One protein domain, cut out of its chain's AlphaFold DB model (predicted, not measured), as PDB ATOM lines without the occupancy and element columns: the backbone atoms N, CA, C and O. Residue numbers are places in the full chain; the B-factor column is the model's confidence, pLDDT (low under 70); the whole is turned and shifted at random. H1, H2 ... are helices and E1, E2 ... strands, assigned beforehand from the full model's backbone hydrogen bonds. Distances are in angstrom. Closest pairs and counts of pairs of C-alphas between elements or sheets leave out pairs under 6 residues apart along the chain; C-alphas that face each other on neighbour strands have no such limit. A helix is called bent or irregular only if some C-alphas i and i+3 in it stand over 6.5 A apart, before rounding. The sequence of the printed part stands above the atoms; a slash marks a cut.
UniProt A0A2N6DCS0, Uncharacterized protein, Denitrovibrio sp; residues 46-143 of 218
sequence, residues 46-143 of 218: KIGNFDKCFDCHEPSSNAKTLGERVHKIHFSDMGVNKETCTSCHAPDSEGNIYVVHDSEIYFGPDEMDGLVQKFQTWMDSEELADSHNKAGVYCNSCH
ATOM      1  N   LYS A  46      77.601  29.330 150.707       79.94
ATOM      2  CA  LYS A  46      76.602  28.437 151.304       79.94
ATOM      3  C   LYS A  46      75.788  29.213 152.336       79.94
ATOM      4  O   LYS A  46      76.250  29.423 153.456       79.94
ATOM      5  N   ILE A  47      74.589  29.641 151.957       75.44
ATOM      6  CA  ILE A  47      73.609  30.218 152.884       75.44
ATOM      7  C   ILE A  47      72.687  29.119 153.420       75.44
ATOM      8  O   ILE A  47      72.428  28.127 152.746       75.44
ATOM      9  N   GLY A  48      72.230  29.272 154.663       72.00
ATOM     10  CA  GLY A  48      71.421  28.253 155.343       72.00
ATOM     11  C   GLY A  48      69.909  28.345 155.108       72.00
ATOM     12  O   GLY A  48      69.208  27.409 155.464       72.00
ATOM     13  N   ASN A  49      69.401  29.454 154.556       80.56
ATOM     14  CA  ASN A  49      67.968  29.689 154.337       80.56
ATOM     15  C   ASN A  49      67.745  30.475 153.028       80.56
ATOM     16  O   ASN A  49      68.562  31.337 152.701       80.56
ATOM     17  N   PHE A  50      66.648  30.187 152.324       80.88
ATOM     18  CA  PHE A  50      66.208  30.827 151.082       80.88
ATOM     19  C   PHE A  50      65.935  32.333 151.222       80.88
ATOM     20  O   PHE A  50      66.192  33.077 150.279       80.88
ATOM     21  N   ASP A  51      65.532  32.815 152.403       79.50
ATOM     22  CA  ASP A  51      65.280  34.252 152.630       79.50
ATOM     23  C   ASP A  51      66.531  35.122 152.420       79.50
ATOM     24  O   ASP A  51      66.441  36.297 152.078       79.50
ATOM     25  N   LYS A  52      67.723  34.535 152.587       80.75
ATOM     26  CA  LYS A  52      69.008  35.246 152.501       80.75
ATOM     27  C   LYS A  52      69.549  35.380 151.081       80.75
ATOM     28  O   LYS A  52      70.613  35.961 150.887       80.75
ATOM     29  N   CYS A  53      68.866  34.829 150.078       80.88
ATOM     30  CA  CYS A  53      69.298  34.950 148.685       80.88
ATOM     31  C   CYS A  53      69.366  36.425 148.260       80.88
ATOM     32  O   CYS A  53      70.311  36.844 147.590       80.88
ATOM     33  N   PHE A  54      68.383  37.222 148.685       78.06
ATOM     34  CA  PHE A  54      68.264  38.626 148.297       78.06
ATOM     35  C   PHE A  54      69.290  39.543 148.974       78.06
ATOM     36  O   PHE A  54      69.611  40.573 148.392       78.06
ATOM     37  N   ASP A  55      69.905  39.125 150.089       80.00
ATOM     38  CA  ASP A  55      70.979  39.875 150.767       80.00
ATOM     39  C   ASP A  55      72.162  40.183 149.830       80.00
ATOM     40  O   ASP A  55      72.900  41.144 150.033       80.00
ATOM     41  N   CYS A  56      72.383  39.336 148.821       81.69
ATOM     42  CA  CYS A  56      73.452  39.494 147.836       81.69
ATOM     43  C   CYS A  56      72.952  39.595 146.394       81.69
ATOM     44  O   CYS A  56      73.756  39.902 145.527       81.69
ATOM     45  N   HIS A  57      71.674  39.324 146.114       80.56
ATOM     46  CA  HIS A  57      71.105  39.319 144.760       80.56
ATOM     47  C   HIS A  57      70.030  40.394 144.542       80.56
ATOM     48  O   HIS A  57      69.189  40.269 143.642       80.56
ATOM     49  N   GLU A  58      70.053  41.452 145.354       72.88
ATOM     50  CA  GLU A  58      69.222  42.639 145.162       72.88
ATOM     51  C   GLU A  58      69.574  43.391 143.858       72.88
ATOM     52  O   GLU A  58      70.734  43.366 143.421       72.88
ATOM     53  N   PRO A  59      68.609  44.109 143.245       61.75
ATOM     54  CA  PRO A  59      68.835  44.886 142.023       61.75
ATOM     55  C   PRO A  59      69.950  45.942 142.106       61.75
ATOM     56  O   PRO A  59      70.532  46.279 141.078       61.75
ATOM     57  N   SER A  60      70.245  46.467 143.301       58.44
ATOM     58  CA  SER A  60      71.258  47.505 143.562       58.44
ATOM     59  C   SER A  60      72.679  46.980 143.771       58.44
ATOM     60  O   SER A  60      73.623  47.773 143.814       58.44
ATOM     61  N   SER A  61      72.855  45.667 143.913       58.47
ATOM     62  CA  SER A  61      74.162  45.071 144.173       58.47
ATOM     63  C   SER A  61      74.997  44.924 142.892       58.47
ATOM     64  O   SER A  61      74.482  44.868 141.779       58.47
ATOM     65  N   ASN A  62      76.323  44.802 143.041       55.66
ATOM     66  CA  ASN A  62      77.221  44.445 141.928       55.66
ATOM     67  C   ASN A  62      77.028  42.993 141.444       55.66
ATOM     68  O   ASN A  62      77.668  42.567 140.479       55.66
ATOM     69  N   ALA A  63      76.210  42.205 142.142       60.78
ATOM     70  CA  ALA A  63      75.886  40.846 141.767       60.78
ATOM     71  C   ALA A  63      74.686  40.832 140.816       60.78
ATOM     72  O   ALA A  63      73.851  41.732 140.782       60.78
ATOM     73  N   LYS A  64      74.602  39.779 140.006       69.50
ATOM     74  CA  LYS A  64      73.480  39.611 139.082       69.50
ATOM     75  C   LYS A  64      72.200  39.370 139.875       69.50
ATOM     76  O   LYS A  64      72.237  38.640 140.865       69.50
ATOM     77  N   THR A  65      71.090  39.941 139.419       77.81
ATOM     78  CA  THR A  65      69.802  39.815 140.109       77.81
ATOM     79  C   THR A  65      69.384  38.350 140.215       77.81
ATOM     80  O   THR A  65      69.671  37.539 139.323       77.81
ATOM     81  N   LEU A  66      68.698  38.001 141.308       82.75
ATOM     82  CA  LEU A  66      68.237  36.626 141.523       82.75
ATOM     83  C   LEU A  66      67.308  36.185 140.385       82.75
ATOM     84  O   LEU A  66      67.442  35.073 139.879       82.75
ATOM     85  N   GLY A  67      66.448  37.098 139.922       85.44
ATOM     86  CA  GLY A  67      65.522  36.869 138.814       85.44
ATOM     87  C   GLY A  67      66.210  36.401 137.530       85.44
ATOM     88  O   GLY A  67      65.728  35.462 136.906       85.44
ATOM     89  N   GLU A  68      67.380  36.951 137.161       86.06
ATOM     90  CA  GLU A  68      68.103  36.467 135.972       86.06
ATOM     91  C   GLU A  68      68.491  34.988 136.112       86.06
ATOM     92  O   GLU A  68      68.454  34.239 135.138       86.06
ATOM     93  N   ARG A  69      68.889  34.556 137.315       86.25
ATOM     94  CA  ARG A  69      69.335  33.174 137.562       86.25
ATOM     95  C   ARG A  69      68.151  32.228 137.618       86.25
ATOM     96  O   ARG A  69      68.184  31.199 136.948       86.25
ATOM     97  N   VAL A  70      67.133  32.607 138.388       89.25
ATOM     98  CA  VAL A  70      65.903  31.834 138.560       89.25
ATOM     99  C   VAL A  70      65.255  31.605 137.202       89.25
ATOM    100  O   VAL A  70      65.106  30.451 136.817       89.25
ATOM    101  N   HIS A  71      64.993  32.661 136.429       92.31
ATOM    102  CA  HIS A  71      64.386  32.517 135.107       92.31
ATOM    103  C   HIS A  71      65.214  31.629 134.178       92.31
ATOM    104  O   HIS A  71      64.663  30.707 133.594       92.31
ATOM    105  N   LYS A  72      66.537  31.827 134.073       90.69
ATOM    106  CA  LYS A  72      67.371  31.002 133.178       90.69
ATOM    107  C   LYS A  72      67.282  29.513 133.485       90.69
ATOM    108  O   LYS A  72      67.096  28.726 132.571       90.69
ATOM    109  N   ILE A  73      67.449  29.137 134.751       90.38
ATOM    110  CA  ILE A  73      67.481  27.725 135.149       90.38
ATOM    111  C   ILE A  73      66.093  27.107 134.979       90.38
ATOM    112  O   ILE A  73      65.944  26.113 134.276       90.38
ATOM    113  N   HIS A  74      65.066  27.744 135.539       92.00
ATOM    114  CA  HIS A  74      63.721  27.176 135.539       92.00
ATOM    115  C   HIS A  74      63.119  27.137 134.139       92.00
ATOM    116  O   HIS A  74      62.471  26.163 133.789       92.00
ATOM    117  N   PHE A  75      63.381  28.129 133.286       94.81
ATOM    118  CA  PHE A  75      62.901  28.084 131.905       94.81
ATOM    119  C   PHE A  75      63.645  27.067 131.041       94.81
ATOM    120  O   PHE A  75      63.052  26.545 130.100       94.81
ATOM    121  N   SER A  76      64.909  26.756 131.345       92.06
ATOM    122  CA  SER A  76      65.608  25.651 130.684       92.06
ATOM    123  C   SER A  76      65.022  24.284 131.049       92.06
ATOM    124  O   SER A  76      64.975  23.415 130.182       92.06
ATOM    125  N   ASP A  77      64.539  24.108 132.281       91.88
ATOM    126  CA  ASP A  77      64.033  22.815 132.765       91.88
ATOM    127  C   ASP A  77      62.517  22.639 132.554       91.88
ATOM    128  O   ASP A  77      62.051  21.559 132.193       91.88
ATOM    129  N   MET A  78      61.737  23.702 132.760       93.19
ATOM    130  CA  MET A  78      60.264  23.696 132.754       93.19
ATOM    131  C   MET A  78      59.666  24.258 131.453       93.19
ATOM    132  O   MET A  78      58.482  24.067 131.169       93.19
ATOM    133  N   GLY A  79      60.484  24.937 130.644       94.94
ATOM    134  CA  GLY A  79      60.046  25.681 129.468       94.94
ATOM    135  C   GLY A  79      59.523  27.082 129.796       94.94
ATOM    136  O   GLY A  79      59.430  27.495 130.949       94.94
ATOM    137  N   VAL A  80      59.185  27.842 128.751       95.56
ATOM    138  CA  VAL A  80      58.617  29.194 128.873       95.56
ATOM    139  C   VAL A  80      57.161  29.163 128.419       95.56
ATOM    140  O   VAL A  80      56.871  29.177 127.219       95.56
ATOM    141  N   ASN A  81      56.247  29.094 129.383       95.06
ATOM    142  CA  ASN A  81      54.799  29.068 129.178       95.06
ATOM    143  C   ASN A  81      54.078  29.701 130.378       95.06
ATOM    144  O   ASN A  81      54.688  29.968 131.416       95.06
ATOM    145  N   LYS A  82      52.772  29.940 130.222       93.94
ATOM    146  CA  LYS A  82      51.942  30.601 131.232       93.94
ATOM    147  C   LYS A  82      51.940  29.835 132.553       93.94
ATOM    148  O   LYS A  82      52.092  30.455 133.601       93.94
ATOM    149  N   GLU A  83      51.827  28.510 132.498       93.19
ATOM    150  CA  GLU A  83      51.809  27.638 133.672       93.19
ATOM    151  C   GLU A  83      53.099  27.778 134.486       93.19
ATOM    152  O   GLU A  83      53.049  27.931 135.707       93.19
ATOM    153  N   THR A  84      54.247  27.814 133.805       93.38
ATOM    154  CA  THR A  84      55.562  28.003 134.430       93.38
ATOM    155  C   THR A  84      55.652  29.371 135.091       93.38
ATOM    156  O   THR A  84      56.056  29.454 136.249       93.38
ATOM    157  N   CYS A  85      55.217  30.442 134.416       92.31
ATOM    158  CA  CYS A  85      55.186  31.781 135.009       92.31
ATOM    159  C   CYS A  85      54.359  31.798 136.303       92.31
ATOM    160  O   CYS A  85      54.842  32.253 137.338       92.31
ATOM    161  N   THR A  86      53.141  31.249 136.265       91.50
ATOM    162  CA  THR A  86      52.224  31.258 137.415       91.50
ATOM    163  C   THR A  86      52.596  30.274 138.520       91.50
ATOM    164  O   THR A  86      52.075  30.390 139.624       91.50
ATOM    165  N   SER A  87      53.501  29.325 138.258       90.00
ATOM    166  CA  SER A  87      54.011  28.409 139.287       90.00
ATOM    167  C   SER A  87      54.857  29.116 140.351       90.00
ATOM    168  O   SER A  87      54.958  28.627 141.471       90.00
ATOM    169  N   CYS A  88      55.425  30.283 140.022       88.81
ATOM    170  CA  CYS A  88      56.137  31.135 140.978       88.81
ATOM    171  C   CYS A  88      55.460  32.498 141.149       88.81
ATOM    172  O   CYS A  88      55.393  33.027 142.251       88.81
ATOM    173  N   HIS A  89      54.923  33.086 140.082       90.25
ATOM    174  CA  HIS A  89      54.205  34.351 140.167       90.25
ATOM    175  C   HIS A  89      52.708  34.092 140.336       90.25
ATOM    176  O   HIS A  89      51.952  34.138 139.366       90.25
ATOM    177  N   ALA A  90      52.292  33.788 141.567       88.94
ATOM    178  CA  ALA A  90      50.885  33.555 141.863       88.94
ATOM    179  C   ALA A  90      50.061  34.818 141.534       88.94
ATOM    180  O   ALA A  90      50.398  35.900 142.029       88.94
ATOM    181  N   PRO A  91      49.018  34.706 140.694       90.44
ATOM    182  CA  PRO A  91      48.195  35.848 140.343       90.44
ATOM    183  C   PRO A  91      47.348  36.316 141.530       90.44
ATOM    184  O   PRO A  91      46.924  35.510 142.362       90.44
ATOM    185  N   ASP A  92      47.072  37.616 141.586       90.88
ATOM    186  CA  ASP A  92      46.121  38.190 142.537       90.88
ATOM    187  C   ASP A  92      44.653  37.869 142.169       90.88
ATOM    188  O   ASP A  92      44.353  37.105 141.246       90.88
ATOM    189  N   SER A  93      43.703  38.470 142.892       91.56
ATOM    190  CA  SER A  93      42.268  38.303 142.625       91.56
ATOM    191  C   SER A  93      41.808  38.833 141.262       91.56
ATOM    192  O   SER A  93      40.729  38.459 140.805       91.56
ATOM    193  N   GLU A  94      42.585  39.715 140.640       91.75
ATOM    194  CA  GLU A  94      42.323  40.306 139.326       91.75
ATOM    195  C   GLU A  94      43.071  39.566 138.201       91.75
ATOM    196  O   GLU A  94      42.836  39.825 137.021       91.75
ATOM    197  N   GLY A  95      43.913  38.588 138.546       90.75
ATOM    198  CA  GLY A  95      44.719  37.831 137.596       90.75
ATOM    199  C   GLY A  95      46.076  38.465 137.289       90.75
ATOM    200  O   GLY A  95      46.760  37.978 136.388       90.75
ATOM    201  N   ASN A  96      46.467  39.525 138.002       91.94
ATOM    202  CA  ASN A  96      47.739  40.206 137.801       91.94
ATOM    203  C   ASN A  96      48.880  39.420 138.440       91.94
ATOM    204  O   ASN A  96      48.754  38.924 139.560       91.94
ATOM    205  N   ILE A  97      50.019  39.376 137.756       90.69
ATOM    206  CA  ILE A  97      51.270  38.862 138.314       90.69
ATOM    207  C   ILE A  97      52.261  40.001 138.537       90.69
ATOM    208  O   ILE A  97      52.319  40.941 137.752       90.69
ATOM    209  N   TYR A  98      53.082  39.898 139.579       88.62
ATOM    210  CA  TYR A  98      54.004  40.963 139.981       88.62
ATOM    211  C   TYR A  98      55.451  40.573 139.730       88.62
ATOM    212  O   TYR A  98      55.838  39.415 139.925       88.62
ATOM    213  N   VAL A  99      56.277  41.545 139.349       82.56
ATOM    214  CA  VAL A  99      57.726  41.367 139.373       82.56
ATOM    215  C   VAL A  99      58.148  41.246 140.832       82.56
ATOM    216  O   VAL A  99      57.934  42.132 141.657       82.56
ATOM    217  N   VAL A 100      58.745  40.104 141.161       71.38
ATOM    218  CA  VAL A 100      59.361  39.857 142.470       71.38
ATOM    219  C   VAL A 100      60.270  41.032 142.796       71.38
ATOM    220  O   VAL A 100      60.966  41.445 141.889       71.38
ATOM    221  N   HIS A 101      60.273  41.534 144.037       67.12
ATOM    222  CA  HIS A 101      61.019  42.713 144.528       67.12
ATOM    223  C   HIS A 101      60.522  44.108 144.095       67.12
ATOM    224  O   HIS A 101      61.116  45.094 144.526       67.12
ATOM    225  N   ASP A 102      59.479  44.229 143.269       71.69
ATOM    226  CA  ASP A 102      58.873  45.525 142.933       71.69
ATOM    227  C   ASP A 102      57.363  45.375 142.694       71.69
ATOM    228  O   ASP A 102      56.914  45.056 141.592       71.69
ATOM    229  N   SER A 103      56.569  45.602 143.744       71.62
ATOM    230  CA  SER A 103      55.105  45.493 143.692       71.62
ATOM    231  C   SER A 103      54.440  46.536 142.790       71.62
ATOM    232  O   SER A 103      53.254  46.413 142.501       71.62
ATOM    233  N   GLU A 104      55.178  47.552 142.336       81.50
ATOM    234  CA  GLU A 104      54.668  48.579 141.424       81.50
ATOM    235  C   GLU A 104      54.744  48.146 139.954       81.50
ATOM    236  O   GLU A 104      54.233  48.848 139.076       81.50
ATOM    237  N   ILE A 105      55.400  47.018 139.666       84.69
ATOM    238  CA  ILE A 105      55.503  46.452 138.323       84.69
ATOM    239  C   ILE A 105      54.705  45.151 138.288       84.69
ATOM    240  O   ILE A 105      55.093  44.140 138.878       84.69
ATOM    241  N   TYR A 106      53.604  45.175 137.547       89.62
ATOM    242  CA  TYR A 106      52.732  44.029 137.344       89.62
ATOM    243  C   TYR A 106      52.394  43.853 135.866       89.62
ATOM    244  O   TYR A 106      52.560  44.772 135.066       89.62
ATOM    245  N   PHE A 107      51.924  42.658 135.523       90.50
ATOM    246  CA  PHE A 107      51.400  42.317 134.208       90.50
ATOM    247  C   PHE A 107      50.008  41.727 134.376       90.50
ATOM    248  O   PHE A 107      49.811  40.804 135.175       90.50
ATOM    249  N   GLY A 108      49.052  42.269 133.630       92.38
ATOM    250  CA  GLY A 108      47.679  41.795 133.629       92.38
ATOM    251  C   GLY A 108      47.513  40.463 132.890       92.38
ATOM    252  O   GLY A 108      48.378  40.050 132.107       92.38
ATOM    253  N   PRO A 109      46.367  39.786 133.074       91.12
ATOM    254  CA  PRO A 109      46.100  38.492 132.449       91.12
ATOM    255  C   PRO A 109      46.147  38.538 130.912       91.12
ATOM    256  O   PRO A 109      46.572  37.560 130.293       91.12
ATOM    257  N   ASP A 110      45.770  39.669 130.310       92.81
ATOM    258  CA  ASP A 110      45.768  39.879 128.854       92.81
ATOM    259  C   ASP A 110      47.176  40.131 128.280       92.81
ATOM    260  O   ASP A 110      47.393  40.027 127.073       92.81
ATOM    261  N   GLU A 111      48.161  40.431 129.130       92.25
ATOM    262  CA  GLU A 111      49.551  40.680 128.728       92.25
ATOM    263  C   GLU A 111      50.414  39.414 128.779       92.25
ATOM    264  O   GLU A 111      51.533  39.393 128.254       92.25
ATOM    265  N   MET A 112      49.894  38.341 129.384       91.38
ATOM    266  CA  MET A 112      50.642  37.116 129.663       91.38
ATOM    267  C   MET A 112      51.216  36.460 128.412       91.38
ATOM    268  O   MET A 112      52.381  36.071 128.419       91.38
ATOM    269  N   ASP A 113      50.448  36.368 127.327       93.75
ATOM    270  CA  ASP A 113      50.924  35.727 126.096       93.75
ATOM    271  C   ASP A 113      52.084  36.517 125.473       93.75
ATOM    272  O   ASP A 113      53.096  35.945 125.062       93.75
ATOM    273  N   GLY A 114      51.981  37.850 125.480       93.56
ATOM    274  CA  GLY A 114      53.051  38.731 125.018       93.56
ATOM    275  C   GLY A 114      54.292  38.657 125.909       93.56
ATOM    276  O   GLY A 114      55.418  38.686 125.409       93.56
ATOM    277  N   LEU A 115      54.112  38.529 127.226       92.56
ATOM    278  CA  LEU A 115      55.211  38.341 128.169       92.56
ATOM    279  C   LEU A 115      55.923  37.002 127.935       92.56
ATOM    280  O   LEU A 115      57.148  36.978 127.798       92.56
ATOM    281  N   VAL A 116      55.164  35.910 127.813       95.25
ATOM    282  CA  VAL A 116      55.679  34.570 127.492       95.25
ATOM    283  C   VAL A 116      56.484  34.609 126.196       95.25
ATOM    284  O   VAL A 116      57.626  34.152 126.175       95.25
ATOM    285  N   GLN A 117      55.951  35.230 125.141       95.75
ATOM    286  CA  GLN A 117      56.661  35.379 123.872       95.75
ATOM    287  C   GLN A 117      57.980  36.151 124.040       95.75
ATOM    288  O   GLN A 117      59.023  35.716 123.548       95.75
ATOM    289  N   LYS A 118      57.987  37.271 124.777       94.94
ATOM    290  CA  LYS A 118      59.216  38.045 125.035       94.94
ATOM    291  C   LYS A 118      60.273  37.204 125.758       94.94
ATOM    292  O   LYS A 118      61.436  37.242 125.357       94.94
ATOM    293  N   PHE A 119      59.893  36.394 126.748       95.44
ATOM    294  CA  PHE A 119      60.821  35.472 127.414       95.44
ATOM    295  C   PHE A 119      61.295  34.330 126.504       95.44
ATOM    296  O   PHE A 119      62.474  33.983 126.546       95.44
ATOM    297  N   GLN A 120      60.435  33.796 125.633       96.12
ATOM    298  CA  GLN A 120      60.825  32.795 124.631       96.12
ATOM    299  C   GLN A 120      61.891  33.352 123.682       96.12
ATOM    300  O   GLN A 120      62.919  32.715 123.464       96.12
ATOM    301  N   THR A 121      61.701  34.582 123.187       96.44
ATOM    302  CA  THR A 121      62.706  35.233 122.328       96.44
ATOM    303  C   THR A 121      64.030  35.490 123.047       96.44
ATOM    304  O   THR A 121      65.074  35.556 122.400       96.44
ATOM    305  N   TRP A 122      64.018  35.628 124.373       95.62
ATOM    306  CA  TRP A 122      65.221  35.826 125.176       95.62
ATOM    307  C   TRP A 122      65.961  34.517 125.480       95.62
ATOM    308  O   TRP A 122      67.189  34.511 125.460       95.62
ATOM    309  N   MET A 123      65.252  33.421 125.760       93.50
ATOM    310  CA  MET A 123      65.868  32.176 126.234       93.50
ATOM    311  C   MET A 123      66.624  31.407 125.149       93.50
ATOM    312  O   MET A 123      67.779  31.052 125.375       93.50
ATOM    313  N   ASP A 124      65.985  31.142 124.011       86.38
ATOM    314  CA  ASP A 124      66.594  30.392 122.908       86.38
ATOM    315  C   ASP A 124      65.845  30.678 121.601       86.38
ATOM    316  O   ASP A 124      64.858  30.027 121.255       86.38
ATOM    317  N   SER A 125      66.272  31.724 120.896       89.88
ATOM    318  CA  SER A 125      65.696  32.107 119.605       89.88
ATOM    319  C   SER A 125      66.757  32.668 118.660       89.88
ATOM    320  O   SER A 125      67.920  32.818 119.026       89.88
ATOM    321  N   GLU A 126      66.370  33.017 117.434       90.44
ATOM    322  CA  GLU A 126      67.245  33.757 116.513       90.44
ATOM    323  C   GLU A 126      67.127  35.281 116.673       90.44
ATOM    324  O   GLU A 126      67.811  36.044 115.978       90.44
ATOM    325  N   GLU A 127      66.306  35.746 117.614       94.31
ATOM    326  CA  GLU A 127      66.033  37.160 117.807       94.31
ATOM    327  C   GLU A 127      67.183  37.899 118.495       94.31
ATOM    328  O   GLU A 127      68.184  37.336 118.958       94.31
ATOM    329  N   LEU A 128      67.103  39.227 118.494       94.31
ATOM    330  CA  LEU A 128      68.137  40.058 119.101       94.31
ATOM    331  C   LEU A 128      68.125  39.955 120.638       94.31
ATOM    332  O   LEU A 128      69.182  40.115 121.255       94.31
ATOM    333  N   ALA A 129      66.981  39.646 121.254       95.00
ATOM    334  CA  ALA A 129      66.862  39.357 122.684       95.00
ATOM    335  C   ALA A 129      67.768  38.190 123.112       95.00
ATOM    336  O   ALA A 129      68.539  38.336 124.060       95.00
ATOM    337  N   ASP A 130      67.752  37.081 122.372       95.06
ATOM    338  CA  ASP A 130      68.623  35.925 122.614       95.06
ATOM    339  C   ASP A 130      70.113  36.285 122.481       95.06
ATOM    340  O   ASP A 130      70.942  35.911 123.310       95.06
ATOM    341  N   SER A 131      70.476  37.096 121.486       94.31
ATOM    342  CA  SER A 131      71.874  37.528 121.329       94.31
ATOM    343  C   SER A 131      72.371  38.332 122.540       94.31
ATOM    344  O   SER A 131      73.514  38.163 122.968       94.31
ATOM    345  N   HIS A 132      71.505  39.153 123.141       94.19
ATOM    346  CA  HIS A 132      71.802  39.853 124.393       94.19
ATOM    347  C   HIS A 132      71.826  38.903 125.597       94.19
ATOM    348  O   HIS A 132      72.714  39.021 126.444       94.19
ATOM    349  N   ASN A 133      70.926  37.916 125.649       92.94
ATOM    350  CA  ASN A 133      70.951  36.873 126.672       92.94
ATOM    351  C   ASN A 133      72.292  36.123 126.694       92.94
ATOM    352  O   ASN A 133      72.922  35.991 127.748       92.94
ATOM    353  N   LYS A 134      72.753  35.687 125.514       91.81
ATOM    354  CA  LYS A 134      74.033  34.995 125.303       91.81
ATOM    355  C   LYS A 134      75.229  35.868 125.686       91.81
ATOM    356  O   LYS A 134      76.213  35.355 126.212       91.81
ATOM    357  N   ALA A 135      75.116  37.188 125.522       92.00
ATOM    358  CA  ALA A 135      76.090  38.166 126.016       92.00
ATOM    359  C   ALA A 135      75.985  38.444 127.535       92.00
ATOM    360  O   ALA A 135      76.753  39.236 128.078       92.00
ATOM    361  N   GLY A 136      75.055  37.796 128.242       90.00
ATOM    362  CA  GLY A 136      74.872  37.935 129.685       90.00
ATOM    363  C   GLY A 136      74.100  39.183 130.111       90.00
ATOM    364  O   GLY A 136      74.226  39.578 131.269       90.00
ATOM    365  N   VAL A 137      73.331  39.786 129.200       90.06
ATOM    366  CA  VAL A 137      72.475  40.951 129.454       90.06
ATOM    367  C   VAL A 137      71.080  40.485 129.872       90.06
ATOM    368  O   VAL A 137      70.468  39.639 129.213       90.06
ATOM    369  N   TYR A 138      70.581  41.045 130.973       90.75
ATOM    370  CA  TYR A 138      69.251  40.751 131.509       90.75
ATOM    371  C   TYR A 138      68.249  41.870 131.221       90.75
ATOM    372  O   TYR A 138      68.630  42.979 130.849       90.75
ATOM    373  N   CYS A 139      66.962  41.583 131.418       89.94
ATOM    374  CA  CYS A 139      65.853  42.451 131.042       89.94
ATOM    375  C   CYS A 139      65.990  43.871 131.615       89.94
ATOM    376  O   CYS A 139      65.811  44.843 130.883       89.94
ATOM    377  N   ASN A 140      66.407  43.998 132.879       85.88
ATOM    378  CA  ASN A 140      66.569  45.286 133.564       85.88
ATOM    379  C   ASN A 140      67.705  46.169 133.009       85.88
ATOM    380  O   ASN A 140      67.768  47.361 133.298       85.88
ATOM    381  N   SER A 141      68.600  45.610 132.189       87.88
ATOM    382  CA  SER A 141      69.630  46.398 131.497       87.88
ATOM    383  C   SER A 141      69.024  47.292 130.408       87.88
ATOM    384  O   SER A 141      69.606  48.320 130.053       87.88
ATOM    385  N   CYS A 142      67.841  46.924 129.903       88.81
ATOM    386  CA  CYS A 142      67.083  47.684 128.912       88.81
ATOM    387  C   CYS A 142      65.806  48.289 129.517       88.81
ATOM    388  O   CYS A 142      65.545  49.476 129.324       88.81
ATOM    389  N   HIS A 143      65.046  47.492 130.272       87.69
ATOM    390  CA  HIS A 143      63.736  47.837 130.817       87.69
ATOM    391  C   HIS A 143      63.832  48.304 132.270       87.69
ATOM    392  O   HIS A 143      64.113  47.509 133.158       87.69
TER     393      HIS A 143
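What this domain is: This is residues 46 to 143 of the 218 residues of an uncharacterized protein of Denitrovibrio sp (UniProt A0A2N6DCS0). A small two-strand hairpin, E1 and E2, leads into the longest helix, H4, which H3 and H2 meet nearly at right angles and on whose last turn H5 packs. H1 lies away from this group at the other end of H2, and residues 46 to 52 stick out. The 98 printed residues include five named helices and two antiparallel strands, in the order H1 H2 H3 E1 E2 H4 H5, mostly helix. The whole is compact, with a radius of gyration of the C-alphas of 13.9 A and spans of 37 by 36 by 25 A.

Where its parts are: E1 is residues 97 to 99 and E2 residues 102 to 107, 11.9 A long. H4, residues 109 to 123, runs 21.7 A from (46.100, 38.492, 132.449) to (65.868, 32.176, 126.234). H3 is residues 82 to 88, H2 residues 66 to 78, 17.5 A long, and H5 residues 128 to 134. H1, residues 50 to 57, begins at (66.208, 30.827, 151.082). H4 is irregular, with C-alphas 110 and 113 7.2 A apart, and H1 only just, with C-alphas 51 and 54 6.8 A apart.

How they stand to each other: In the hairpin, N 99 and O 105 are 2.9 A apart, within hydrogen-bond range. H4 touches H5 with residues 121 to 123 alone, the closest C-alphas being Trp 122 and Asp 130, 4.3 A, at a steep tilt of 58 degrees, the same way. H3 only just touches H4, with 3 pairs of C-alphas within 8 A, the closest Lys 82 and Val 116, 6.6 A, about perpendicular at 89 degrees. H2 only just touches H4, also with 3 pairs, the closest C-alphas Lys 72 and Met 123, 7.2 A, about perpendicular at 87 degrees. H1 only just touches H2, again with 3 pairs, the closest C-alphas His 57 and Leu 66, 5.1 A. H1 and H4 are apart. Every O i to N i+4 pair is within hydrogen-bond range in H2 and H5, against 2 of 3 in H3, 9 of 11 in H4 and 1 of 4 in H1, where 4 of 5 O i to N i+3 pairs are.

The domain as a whole: The farthest C-alphas, Lys 46 and Asp 110, are 39.8 A apart. The printed part has no cut and no long link. Its mean pLDDT is 86.8, with residues 59 to 64 and 101 under 70.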